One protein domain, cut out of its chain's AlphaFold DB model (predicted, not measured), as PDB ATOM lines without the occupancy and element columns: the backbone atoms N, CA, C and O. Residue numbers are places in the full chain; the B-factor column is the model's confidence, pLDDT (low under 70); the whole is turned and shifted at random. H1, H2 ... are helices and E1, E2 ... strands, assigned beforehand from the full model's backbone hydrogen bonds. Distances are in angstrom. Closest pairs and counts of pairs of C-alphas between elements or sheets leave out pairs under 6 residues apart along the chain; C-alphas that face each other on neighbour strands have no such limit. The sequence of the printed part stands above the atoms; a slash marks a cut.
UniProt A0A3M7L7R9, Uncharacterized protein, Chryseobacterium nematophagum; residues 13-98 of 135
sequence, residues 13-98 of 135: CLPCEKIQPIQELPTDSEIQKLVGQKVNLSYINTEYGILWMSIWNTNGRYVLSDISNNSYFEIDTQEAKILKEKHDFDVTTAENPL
ATOM      1  N   CYS A  13     195.444 185.590 193.404       84.06
ATOM      2  CA  CYS A  13     194.057 185.995 193.600       84.06
ATOM      3  C   CYS A  13     193.255 185.336 192.472       84.06
ATOM      4  O   CYS A  13     193.426 185.702 191.312       84.06
ATOM      5  N   LEU A  14     192.473 184.296 192.784       86.25
ATOM      6  CA  LEU A  14     191.782 183.460 191.792       86.25
ATOM      7  C   LEU A  14     190.484 182.850 192.367       86.25
ATOM      8  O   LEU A  14     190.551 181.777 192.968       86.25
ATOM      9  N   PRO A  15     189.299 183.437 192.128       86.62
ATOM     10  CA  PRO A  15     189.020 184.870 191.998       86.62
ATOM     11  C   PRO A  15     189.064 185.588 193.361       86.62
ATOM     12  O   PRO A  15     188.848 184.963 194.397       86.62
ATOM     13  N   CYS A  16     189.286 186.903 193.378       89.50
ATOM     14  CA  CYS A  16     189.069 187.718 194.579       89.50
ATOM     15  C   CYS A  16     188.214 188.955 194.282       89.50
ATOM     16  O   CYS A  16     188.314 189.540 193.206       89.50
ATOM     17  N   GLU A  17     187.359 189.355 195.221       91.69
ATOM     18  CA  GLU A  17     186.626 190.618 195.116       91.69
ATOM     19  C   GLU A  17     187.519 191.779 195.540       91.69
ATOM     20  O   GLU A  17     188.239 191.707 196.538       91.69
ATOM     21  N   LYS A  18     187.478 192.857 194.761       90.62
ATOM     22  CA  LYS A  18     188.273 194.051 195.004       90.62
ATOM     23  C   LYS A  18     187.391 195.274 194.927       90.62
ATOM     24  O   LYS A  18     186.754 195.509 193.905       90.62
ATOM     25  N   ILE A  19     187.404 196.052 195.998       92.44
ATOM     26  CA  ILE A  19     186.666 197.303 196.127       92.44
ATOM     27  C   ILE A  19     187.671 198.444 195.980       92.44
ATOM     28  O   ILE A  19     188.753 198.416 196.567       92.44
ATOM     29  N   GLN A  20     187.345 199.423 195.144       90.81
ATOM     30  CA  GLN A  20     188.150 200.621 194.925       90.81
ATOM     31  C   GLN A  20     187.270 201.849 195.171       90.81
ATOM     32  O   GLN A  20     186.305 202.028 194.427       90.81
ATOM     33  N   PRO A  21     187.561 202.686 196.182       91.75
ATOM     34  CA  PRO A  21     186.842 203.940 196.359       91.75
ATOM     35  C   PRO A  21     187.138 204.864 195.173       91.75
ATOM     36  O   PRO A  21     188.294 205.029 194.782       91.75
ATOM     37  N   ILE A  22     186.084 205.420 194.576       91.88
ATOM     38  CA  ILE A  22     186.159 206.301 193.402       91.88
ATOM     39  C   ILE A  22     185.934 207.748 193.816       91.88
ATOM     40  O   ILE A  22     186.652 208.639 193.368       91.88
ATOM     41  N   GLN A  23     184.946 207.972 194.680       90.19
ATOM     42  CA  GLN A  23     184.583 209.296 195.154       90.19
ATOM     43  C   GLN A  23     184.150 209.220 196.617       90.19
ATOM     44  O   GLN A  23     183.324 208.390 197.005       90.19
ATOM     45  N   GLU A  24     184.713 210.109 197.427       91.06
ATOM     46  CA  GLU A  24     184.280 210.296 198.806       91.06
ATOM     47  C   GLU A  24     182.968 211.079 198.826       91.06
ATOM     48  O   GLU A  24     182.848 212.127 198.184       91.06
ATOM     49  N   LEU A  25     181.971 210.564 199.548       89.44
ATOM     50  CA  LEU A  25     180.691 211.251 199.694       89.44
ATOM     51  C   LEU A  25     180.722 212.168 200.930       89.44
ATOM     52  O   LEU A  25     181.235 211.766 201.980       89.44
ATOM     53  N   PRO A  26     180.131 213.377 200.860       85.94
ATOM     54  CA  PRO A  26     180.021 214.268 202.011       85.94
ATOM     55  C   PRO A  26     179.322 213.581 203.187       85.94
ATOM     56  O   PRO A  26     178.311 212.900 202.998       85.94
ATOM     57  N   THR A  27     179.821 213.807 204.406       76.69
ATOM     58  CA  THR A  27     179.317 213.155 205.631       76.69
ATOM     59  C   THR A  27     177.834 213.438 205.915       76.69
ATOM     60  O   THR A  27     177.161 212.612 206.521       76.69
ATOM     61  N   ASP A  28     177.296 214.556 205.417       74.25
ATOM     62  CA  ASP A  28     175.883 214.936 205.568       74.25
ATOM     63  C   ASP A  28     174.995 214.556 204.369       74.25
ATOM     64  O   ASP A  28     173.855 215.021 204.258       74.25
ATOM     65  N   SER A  29     175.496 213.717 203.456       81.31
ATOM     66  CA  SER A  29     174.729 213.269 202.291       81.31
ATOM     67  C   SER A  29     173.497 212.452 202.695       81.31
ATOM     68  O   SER A  29     173.509 211.666 203.642       81.31
ATOM     69  N   GLU A  30     172.405 212.620 201.945       85.25
ATOM     70  CA  GLU A  30     171.176 211.838 202.144       85.25
ATOM     71  C   GLU A  30     171.419 210.336 201.998       85.25
ATOM     72  O   GLU A  30     170.812 209.551 202.717       85.25
ATOM     73  N   ILE A  31     172.378 209.949 201.157       86.75
ATOM     74  CA  ILE A  31     172.798 208.558 200.969       86.75
ATOM     75  C   ILE A  31     173.303 207.961 202.289       86.75
ATOM     76  O   ILE A  31     172.878 206.876 202.674       86.75
ATOM     77  N   GLN A  32     174.148 208.677 203.037       87.12
ATOM     78  CA  GLN A  32     174.646 208.188 204.329       87.12
ATOM     79  C   GLN A  32     173.535 208.089 205.381       87.12
ATOM     80  O   GLN A  32     173.571 207.199 206.228       87.12
ATOM     81  N   LYS A  33     172.515 208.955 205.310       86.50
ATOM     82  CA  LYS A  33     171.338 208.883 206.192       86.50
ATOM     83  C   LYS A  33     170.431 207.698 205.855       86.50
ATOM     84  O   LYS A  33     169.884 207.099 206.774       86.50
ATOM     85  N   LEU A  34     170.292 207.359 204.572       86.81
ATOM     86  CA  LEU A  34     169.522 206.201 204.105       86.81
ATOM     87  C   LEU A  34     170.206 204.880 204.477       86.81
ATOM     88  O   LEU A  34     169.560 203.986 205.015       86.81
ATOM     89  N   VAL A  35     171.519 204.782 204.252       85.94
ATOM     90  CA  VAL A  35     172.311 203.580 204.569       85.94
ATOM     91  C   VAL A  35     172.610 203.470 206.075       85.94
ATOM     92  O   VAL A  35     172.864 202.386 206.593       85.94
ATOM     93  N   GLY A  36     172.577 204.589 206.803       86.25
ATOM     94  CA  GLY A  36     172.873 204.655 208.237       86.25
ATOM     95  C   GLY A  36     174.362 204.525 208.577       86.25
ATOM     96  O   GLY A  36     174.711 204.344 209.743       86.25
ATOM     97  N   GLN A  37     175.246 204.597 207.578       87.25
ATOM     98  CA  GLN A  37     176.695 204.448 207.723       87.25
ATOM     99  C   GLN A  37     177.438 205.431 206.819       87.25
ATOM    100  O   GLN A  37     176.913 205.895 205.803       87.25
ATOM    101  N   LYS A  38     178.690 205.733 207.178       90.69
ATOM    102  CA  LYS A  38     179.566 206.537 206.326       90.69
ATOM    103  C   LYS A  38     180.048 205.678 205.166       90.69
ATOM    104  O   LYS A  38     180.824 204.747 205.370       90.69
ATOM    105  N   VAL A  39     179.589 206.013 203.968       91.94
ATOM    106  CA  VAL A  39     179.889 205.261 202.753       91.94
ATOM    107  C   VAL A  39     180.542 206.132 201.692       91.94
ATOM    108  O   VAL A  39     180.250 207.322 201.586       91.94
ATOM    109  N   ASN A  40     181.388 205.505 200.881       93.69
ATOM    110  CA  ASN A  40     182.007 206.095 199.702       93.69
ATOM    111  C   ASN A  40     181.471 205.439 198.432       93.69
ATOM    112  O   ASN A  40     181.290 204.218 198.371       93.69
ATOM    113  N   LEU A  41     181.316 206.234 197.374       93.69
ATOM    114  CA  LEU A  41     181.045 205.695 196.051       93.69
ATOM    115  C   LEU A  41     182.279 204.930 195.573       93.69
ATOM    116  O   LEU A  41     183.388 205.462 195.495       93.69
ATOM    117  N   SER A  42     182.082 203.653 195.282       94.50
ATOM    118  CA  SER A  42     183.156 202.703 195.035       94.50
ATOM    119  C   SER A  42     182.848 201.831 193.831       94.50
ATOM    120  O   SER A  42     181.705 201.686 193.413       94.50
ATOM    121  N   TYR A  43     183.886 201.232 193.269       94.06
ATOM    122  CA  TYR A  43     183.784 200.263 192.194       94.06
ATOM    123  C   TYR A  43     184.261 198.911 192.704       94.06
ATOM    124  O   TYR A  43     185.397 198.789 193.171       94.06
ATOM    125  N   ILE A  44     183.396 197.905 192.626       94.25
ATOM    126  CA  ILE A  44     183.739 196.525 192.953       94.25
ATOM    127  C   ILE A  44     183.932 195.734 191.671       94.25
ATOM    128  O   ILE A  44     183.171 195.883 190.717       94.25
ATOM    129  N   ASN A  45     184.945 194.877 191.642       93.69
ATOM    130  CA  ASN A  45     185.158 193.940 190.553       93.69
ATOM    131  C   ASN A  45     185.738 192.623 191.072       93.69
ATOM    132  O   ASN A  45     186.453 192.584 192.072       93.69
ATOM    133  N   THR A  46     185.477 191.541 190.348       92.69
ATOM    134  CA  THR A  46     186.193 190.280 190.535       92.69
ATOM    135  C   THR A  46     187.539 190.388 189.823       92.69
ATOM    136  O   THR A  46     187.584 190.685 188.631       92.69
ATOM    137  N   GLU A  47     188.636 190.187 190.539       91.06
ATOM    138  CA  GLU A  47     190.007 190.235 190.034       91.06
ATOM    139  C   GLU A  47     190.589 188.815 189.953       91.06
ATOM    140  O   GLU A  47     190.337 187.962 190.806       91.06
ATOM    141  N   TYR A  48     191.375 188.572 188.907       90.88
ATOM    142  CA  TYR A  48     192.248 187.414 188.760       90.88
ATOM    143  C   TYR A  48     193.670 187.938 188.627       90.88
ATOM    144  O   TYR A  48     193.963 188.709 187.710       90.88
ATOM    145  N   GLY A  49     194.556 187.548 189.535       88.38
ATOM    146  CA  GLY A  49     195.887 188.124 189.647       88.38
ATOM    147  C   GLY A  49     196.941 187.152 190.156       88.38
ATOM    148  O   GLY A  49     196.652 186.162 190.827       88.38
ATOM    149  N   ILE A  50     198.190 187.477 189.842       87.94
ATOM    150  CA  ILE A  50     199.386 186.784 190.321       87.94
ATOM    151  C   ILE A  50     200.427 187.837 190.692       87.94
ATOM    152  O   ILE A  50     200.474 188.890 190.058       87.94
ATOM    153  N   LEU A  51     201.269 187.575 191.696       87.12
ATOM    154  CA  LEU A  51     202.369 188.482 192.062       87.12
ATOM    155  C   LEU A  51     201.890 189.926 192.299       87.12
ATOM    156  O   LEU A  51     202.508 190.870 191.814       87.12
ATOM    157  N   TRP A  52     200.772 190.102 193.014       81.00
ATOM    158  CA  TRP A  52     200.158 191.415 193.290       81.00
ATOM    159  C   TRP A  52     199.718 192.207 192.043       81.00
ATOM    160  O   TRP A  52     199.270 193.348 192.156       81.00
ATOM    161  N   MET A  53     199.790 191.604 190.854       83.31
ATOM    162  CA  MET A  53     199.341 192.193 189.601       83.31
ATOM    163  C   MET A  53     197.993 191.612 189.187       83.31
ATOM    164  O   MET A  53     197.815 190.400 189.073       83.31
ATOM    165  N   SER A  54     197.054 192.508 188.898       86.25
ATOM    166  CA  SER A  54     195.768 192.182 188.284       86.25
ATOM    167  C   SER A  54     196.002 191.744 186.841       86.25
ATOM    168  O   SER A  54     196.545 192.529 186.066       86.25
ATOM    169  N   ILE A  55     195.619 190.526 186.457       85.75
ATOM    170  CA  ILE A  55     195.708 190.002 185.083       85.75
ATOM    171  C   ILE A  55     194.409 190.298 184.337       85.75
ATOM    172  O   ILE A  55     194.447 190.889 183.255       85.75
ATOM    173  N   TRP A  56     193.285 189.922 184.937       86.06
ATOM    174  CA  TRP A  56     191.952 190.021 184.355       86.06
ATOM    175  C   TRP A  56     190.955 190.505 185.414       86.06
ATOM    176  O   TRP A  56     191.084 190.152 186.583       86.06
ATOM    177  N   ASN A  57     189.949 191.281 185.002       89.44
ATOM    178  CA  ASN A  57     188.857 191.716 185.873       89.44
ATOM    179  C   ASN A  57     187.488 191.431 185.229       89.44
ATOM    180  O   ASN A  57     187.304 191.693 184.041       89.44
ATOM    181  N   THR A  58     186.532 190.918 186.005       89.19
ATOM    182  CA  THR A  58     185.132 190.669 185.603       89.19
ATOM    183  C   THR A  58     184.145 191.305 186.578       89.19
ATOM    184  O   THR A  58     184.529 191.726 187.668       89.19
ATOM    185  N   ASN A  59     182.860 191.328 186.200       90.38
ATOM    186  CA  ASN A  59     181.731 191.661 187.083       90.38
ATOM    187  C   ASN A  59     181.874 193.022 187.781       90.38
ATOM    188  O   ASN A  59     181.534 193.174 188.952       90.38
ATOM    189  N   GLY A  60     182.439 193.989 187.059       91.50
ATOM    190  CA  GLY A  60     182.697 195.317 187.583       91.50
ATOM    191  C   GLY A  60     181.417 196.146 187.670       91.50
ATOM    192  O   GLY A  60     180.750 196.320 186.649       91.50
ATOM    193  N   ARG A  61     181.089 196.669 188.853       94.06
ATOM    194  CA  ARG A  61     179.909 197.515 189.091       94.06
ATOM    195  C   ARG A  61     180.174 198.562 190.172       94.06
ATOM    196  O   ARG A  61     181.087 198.410 190.981       94.06
ATOM    197  N   TYR A  62     179.376 199.623 190.170       95.06
ATOM    198  CA  TYR A  62     179.422 200.660 191.197       95.06
ATOM    199  C   TYR A  62     178.602 200.250 192.423       95.06
ATOM    200  O   TYR A  62     177.512 199.705 192.279       95.06
ATOM    201  N   VAL A  63     179.144 200.507 193.609       94.81
ATOM    202  CA  VAL A  63     178.567 200.170 194.919       94.81
ATOM    203  C   VAL A  63     178.878 201.270 195.933       94.81
ATOM    204  O   VAL A  63     179.765 202.099 195.717       94.81
ATOM    205  N   LEU A  64     178.189 201.256 197.069       93.88
ATOM    206  CA  LEU A  64     178.527 202.084 198.226       93.88
ATOM    207  C   LEU A  64     179.357 201.239 199.193       93.88
ATOM    208  O   LEU A  64     178.846 200.262 199.730       93.88
ATOM    209  N   SER A  65     180.633 201.566 199.401       93.81
ATOM    210  CA  SER A  65     181.470 200.842 200.371       93.81
ATOM    211  C   SER A  65     181.512 201.568 201.706       93.81
ATOM    212  O   SER A  65     181.578 202.798 201.739       93.81
ATOM    213  N   ASP A  66     181.459 200.813 202.800       90.75
ATOM    214  CA  ASP A  66     181.699 201.360 204.136       90.75
ATOM    215  C   ASP A  66     183.189 201.715 204.266       90.75
ATOM    216  O   ASP A  66     184.080 200.985 203.831       90.75
ATOM    217  N   ILE A  67     183.467 202.882 204.840       84.31
ATOM    218  CA  ILE A  67     184.829 203.378 205.064       84.31
ATOM    219  C   ILE A  67     185.550 202.545 206.137       84.31
ATOM    220  O   ILE A  67     186.776 202.430 206.127       84.31
ATOM    221  N   SER A  68     184.796 201.999 207.090       82.56
ATOM    222  CA  SER A  68     185.314 201.336 208.288       82.56
ATOM    223  C   SER A  68     185.359 199.817 208.172       82.56
ATOM    224  O   SER A  68     186.303 199.187 208.651       82.56
ATOM    225  N   ASN A  69     184.372 199.233 207.501       76.88
ATOM    226  CA  ASN A  69     184.275 197.803 207.280       76.88
ATOM    227  C   ASN A  69     184.417 197.539 205.786       76.88
ATOM    228  O   ASN A  69     183.839 198.247 204.975       76.88
ATOM    229  N   ASN A  70     185.168 196.507 205.400       81.50
ATOM    230  CA  ASN A  70     185.389 196.133 203.996       81.50
ATOM    231  C   ASN A  70     184.131 195.492 203.353       81.50
ATOM    232  O   ASN A  70     184.211 194.478 202.664       81.50
ATOM    233  N   SER A  71     182.961 196.048 203.661       90.31
ATOM    234  CA  SER A  71     181.630 195.683 203.204       90.31
ATOM    235  C   SER A  71     181.115 196.710 202.205       90.31
ATOM    236  O   SER A  71     181.570 197.856 202.152       90.31
ATOM    237  N   TYR A  72     180.131 196.294 201.418       92.94
ATOM    238  CA  TYR A  72     179.494 197.144 200.429       92.94
ATOM    239  C   TYR A  72     177.983 196.942 200.423       92.94
ATOM    240  O   TYR A  72     177.478 195.880 200.787       92.94
ATOM    241  N   PHE A  73     177.288 197.975 199.968       92.62
ATOM    242  CA  PHE A  73     175.861 197.999 199.715       92.62
ATOM    243  C   PHE A  73     175.639 198.208 198.219       92.62
ATOM    244  O   PHE A  73     176.317 199.023 197.581       92.62
ATOM    245  N   GLU A  74     174.705 197.447 197.657       93.00
ATOM    246  CA  GLU A  74     174.248 197.675 196.288       93.00
ATOM    247  C   GLU A  74     173.511 199.017 196.216       93.00
ATOM    248  O   GLU A  74     172.852 199.430 197.170       93.00
ATOM    249  N   ILE A  75     173.651 199.705 195.086       92.56
ATOM    250  CA  ILE A  75     172.963 200.973 194.842       92.56
ATOM    251  C   ILE A  75     171.553 200.649 194.346       92.56
ATOM    252  O   ILE A  75     171.407 200.082 193.260       92.56
ATOM    253  N   ASP A  76     170.525 201.017 195.111       91.19
ATOM    254  CA  ASP A  76     169.137 200.942 194.661       91.19
ATOM    255  C   ASP A  76     168.749 202.217 193.878       91.19
ATOM    256  O   ASP A  76     169.504 203.183 193.717       91.19
ATOM    257  N   THR A  77     167.562 202.191 193.283       90.56
ATOM    258  CA  THR A  77     166.999 203.246 192.442       90.56
ATOM    259  C   THR A  77     166.919 204.602 193.144       90.56
ATOM    260  O   THR A  77     167.084 205.636 192.489       90.56
ATOM    261  N   GLN A  78     166.703 204.622 194.465       90.19
ATOM    262  CA  GLN A  78     166.658 205.859 195.244       90.19
ATOM    263  C   GLN A  78     168.049 206.486 195.384       90.19
ATOM    264  O   GLN A  78     168.216 207.671 195.087       90.19
ATOM    265  N   GLU A  79     169.064 205.705 195.757       90.81
ATOM    266  CA  GLU A  79     170.443 206.179 195.882       90.81
ATOM    267  C   GLU A  79     171.005 206.580 194.520       90.81
ATOM    268  O   GLU A  79     171.661 207.616 194.420       90.81
ATOM    269  N   ALA A  80     170.696 205.831 193.456       90.75
ATOM    270  CA  ALA A  80     171.094 206.179 192.092       90.75
ATOM    271  C   ALA A  80     170.546 207.551 191.665       90.75
ATOM    272  O   ALA A  80     171.264 208.349 191.057       90.75
ATOM    273  N   LYS A  81     169.289 207.858 192.015       91.56
ATOM    274  CA  LYS A  81     168.686 209.167 191.738       91.56
ATOM    275  C   LYS A  81     169.383 210.284 192.518       91.56
ATOM    276  O   LYS A  81     169.699 211.318 191.938       91.56
ATOM    277  N   ILE A  82     169.668 210.064 193.803       90.06
ATOM    278  CA  ILE A  82     170.363 211.049 194.646       90.06
ATOM    279  C   ILE A  82     171.794 211.288 194.146       90.06
ATOM    280  O   ILE A  82     172.228 212.437 194.074       90.06
ATOM    281  N   LEU A  83     172.514 210.233 193.754       90.88
ATOM    282  CA  LEU A  83     173.848 210.337 193.152       90.88
ATOM    283  C   LEU A  83     173.823 211.195 191.885       90.88
ATOM    284  O   LEU A  83     174.655 212.088 191.729       90.88
ATOM    285  N   LYS A  84     172.825 210.988 191.023       91.62
ATOM    286  CA  LYS A  84     172.673 211.761 189.791       91.62
ATOM    287  C   LYS A  84     172.334 213.227 190.054       91.62
ATOM    288  O   LYS A  84     172.933 214.107 189.452       91.62
ATOM    289  N   GLU A  85     171.386 213.501 190.948       91.06
ATOM    290  CA  GLU A  85     170.887 214.862 191.188       91.06
ATOM    291  C   GLU A  85     171.819 215.710 192.064       91.06
ATOM    292  O   GLU A  85     171.889 216.924 191.879       91.06
ATOM    293  N   LYS A  86     172.523 215.099 193.027       88.88
ATOM    294  CA  LYS A  86     173.312 215.826 194.041       88.88
ATOM    295  C   LYS A  86     174.818 215.650 193.923       88.88
ATOM    296  O   LYS A  86     175.555 216.470 194.468       88.88
ATOM    297  N   HIS A  87     175.271 214.600 193.247       86.06
ATOM    298  CA  HIS A  87     176.692 214.271 193.125       86.06
ATOM    299  C   HIS A  87     177.170 214.195 191.668       86.06
ATOM    300  O   HIS A  87     178.317 213.817 191.443       86.06
ATOM    301  N   ASP A  88     176.317 214.579 190.706       88.50
ATOM    302  CA  ASP A  88     176.596 214.575 189.260       88.50
ATOM    303  C   ASP A  88     177.135 213.224 188.756       88.50
ATOM    304  O   ASP A  88     177.974 213.141 187.861       88.50
ATOM    305  N   PHE A  89     176.675 212.131 189.376       89.44
ATOM    306  CA  PHE A  89     177.147 210.787 189.076       89.44
ATOM    307  C   PHE A  89     175.998 209.886 188.630       89.44
ATOM    308  O   PHE A  89     175.136 209.503 189.420       89.44
ATOM    309  N   ASP A  90     176.004 209.505 187.351       91.50
ATOM    310  CA  ASP A  90     175.025 208.574 186.794       91.50
ATOM    311  C   ASP A  90     175.577 207.146 186.765       91.50
ATOM    312  O   ASP A  90     176.343 206.771 185.881       91.50
ATOM    313  N   VAL A  91     175.123 206.319 187.704       87.81
ATOM    314  CA  VAL A  91     175.526 204.912 187.856       87.81
ATOM    315  C   VAL A  91     175.263 204.077 186.597       87.81
ATOM    316  O   VAL A  91     175.987 203.119 186.333       87.81
ATOM    317  N   THR A  92     174.245 204.433 185.805       85.06
ATOM    318  CA  THR A  92     173.848 203.675 184.607       85.06
ATOM    319  C   THR A  92     174.721 203.978 183.394       85.06
ATOM    320  O   THR A  92     174.895 203.118 182.533       85.06
ATOM    321  N   THR A  93     175.274 205.191 183.334       87.94
ATOM    322  CA  THR A  93     176.074 205.676 182.197       87.94
ATOM    323  C   THR A  93     177.560 205.808 182.547       87.94
ATOM    324  O   THR A  93     178.392 205.982 181.660       87.94
ATOM    325  N   ALA A  94     177.915 205.706 183.830       88.50
ATOM    326  CA  ALA A  94     179.279 205.867 184.300       88.50
ATOM    327  C   ALA A  94     180.239 204.882 183.625       88.50
ATOM    328  O   ALA A  94     180.035 203.664 183.602       88.50
ATOM    329  N   GLU A  95     181.337 205.424 183.105       87.31
ATOM    330  CA  GLU A  95     182.383 204.626 182.483       87.31
ATOM    331  C   GLU A  95     183.076 203.716 183.499       87.31
ATOM    332  O   GLU A  95     183.088 203.969 184.701       87.31
ATOM    333  N   ASN A  96     183.711 202.646 183.024       86.94
ATOM    334  CA  ASN A  96     184.487 201.772 183.895       86.94
ATOM    335  C   ASN A  96     185.764 202.494 184.388       86.94
ATOM    336  O   ASN A  96     186.644 202.756 183.550       86.94
ATOM    337  N   PRO A  97     185.932 202.704 185.711       89.25
ATOM    338  CA  PRO A  97     187.009 203.511 186.282       89.25
ATOM    339  C   PRO A  97     188.351 202.767 186.337       89.25
ATOM    340  O   PRO A  97     189.376 203.336 186.711       89.25
ATOM    341  N   LEU A  98     188.386 201.480 185.969       86.12
ATOM    342  CA  LEU A  98     189.625 200.715 185.930       86.12
ATOM    343  C   LEU A  98     190.577 201.294 184.880       86.12
ATOM    344  O   LEU A  98     190.219 201.496 183.714       86.12
TER     345      LEU A  98
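AT A GLANCE: This is residues 13 to 98 of the 135 residues of an uncharacterized protein of Chryseobacterium nematophagum (UniProt A0A3M7L7R9). This is a long, strongly twisted ribbon of three antiparallel strands, E1, E2 and E3, with the turn of the E2-E3 hairpin at one end and the helices H1 and H2 at the other. The short strand E4 joins the edge beside E3 near the helices, and the unnamed stretch after H2, residues 88 to 98, folds back from there toward the strands. The printed part has 86 residues, with two named helices and four named strands in the order E1 H1 E2 E3 E4 H2; the sheet runs E1 E2 E3 E4, antiparallel throughout, and the class is mixed, helices and strands. The whole is compact, with a radius of gyration of the C-alphas of 13.5 A and spans of 40 by 28 by 17 A.

HOW THE PARTS SIT: Start at E1, residues 13 to 23, an edge strand that bends by 56 degrees at residue 16. Its antiparallel neighbour is E2, residues 39 to 50, at 151 degrees between directions; look for N 18 and O 45, 2.9 A apart, and N 20 and O 43, 2.8 A. E2 bends by 61 degrees at residue 46 and forms a hairpin with E3, residues 53 to 66, at 161 degrees; here N 44 and O 61 are 2.9 A apart. E3 bends by 109 degrees at residue 56 and forms a second hairpin with the edge strand E4, residues 72 to 74, where N 73 and O 64 are 2.8 A apart. E2, E3 and E4 make a meander, each strand the antiparallel neighbour of the one before. H1, residues 30 to 35, only grazes the sheet, with its residues 31 to 35. H2, residues 77 to 87, also only grazes it, with its residues 79 to 87. H1 and H2 only just touch, with 3 pairs of C-alphas within 8 A, the closest being Ile 31 and Glu 79 at 6.1 A. They run opposite ways at a shallow tilt of 33 degrees, only just short of steep. In H1 and H2 every O i to N i+4 pair is within hydrogen-bond range.

IN THESE COORDINATES: Find C-alpha 13 at (194.057, 185.995, 193.600); from there E1 runs 25.2 A to C-alpha 23. H1 measures 8.7 A. E2 runs 29.6 A to C-alpha 50 at (199.386, 186.784, 190.321), E3 spans 24.6 A, and E4 spans 6.7 A. H2 runs 14.7 A and ends at C-alpha 87, (176.692, 214.271, 193.125).

THE WHOLE: The C-alphas farthest apart, those of Leu 51 and Glu 85, are 41.1 A apart. The printed part has no cut, and no link between its named elements is long. The mean pLDDT of the printed part is 88.9, and no printed residue is under 70.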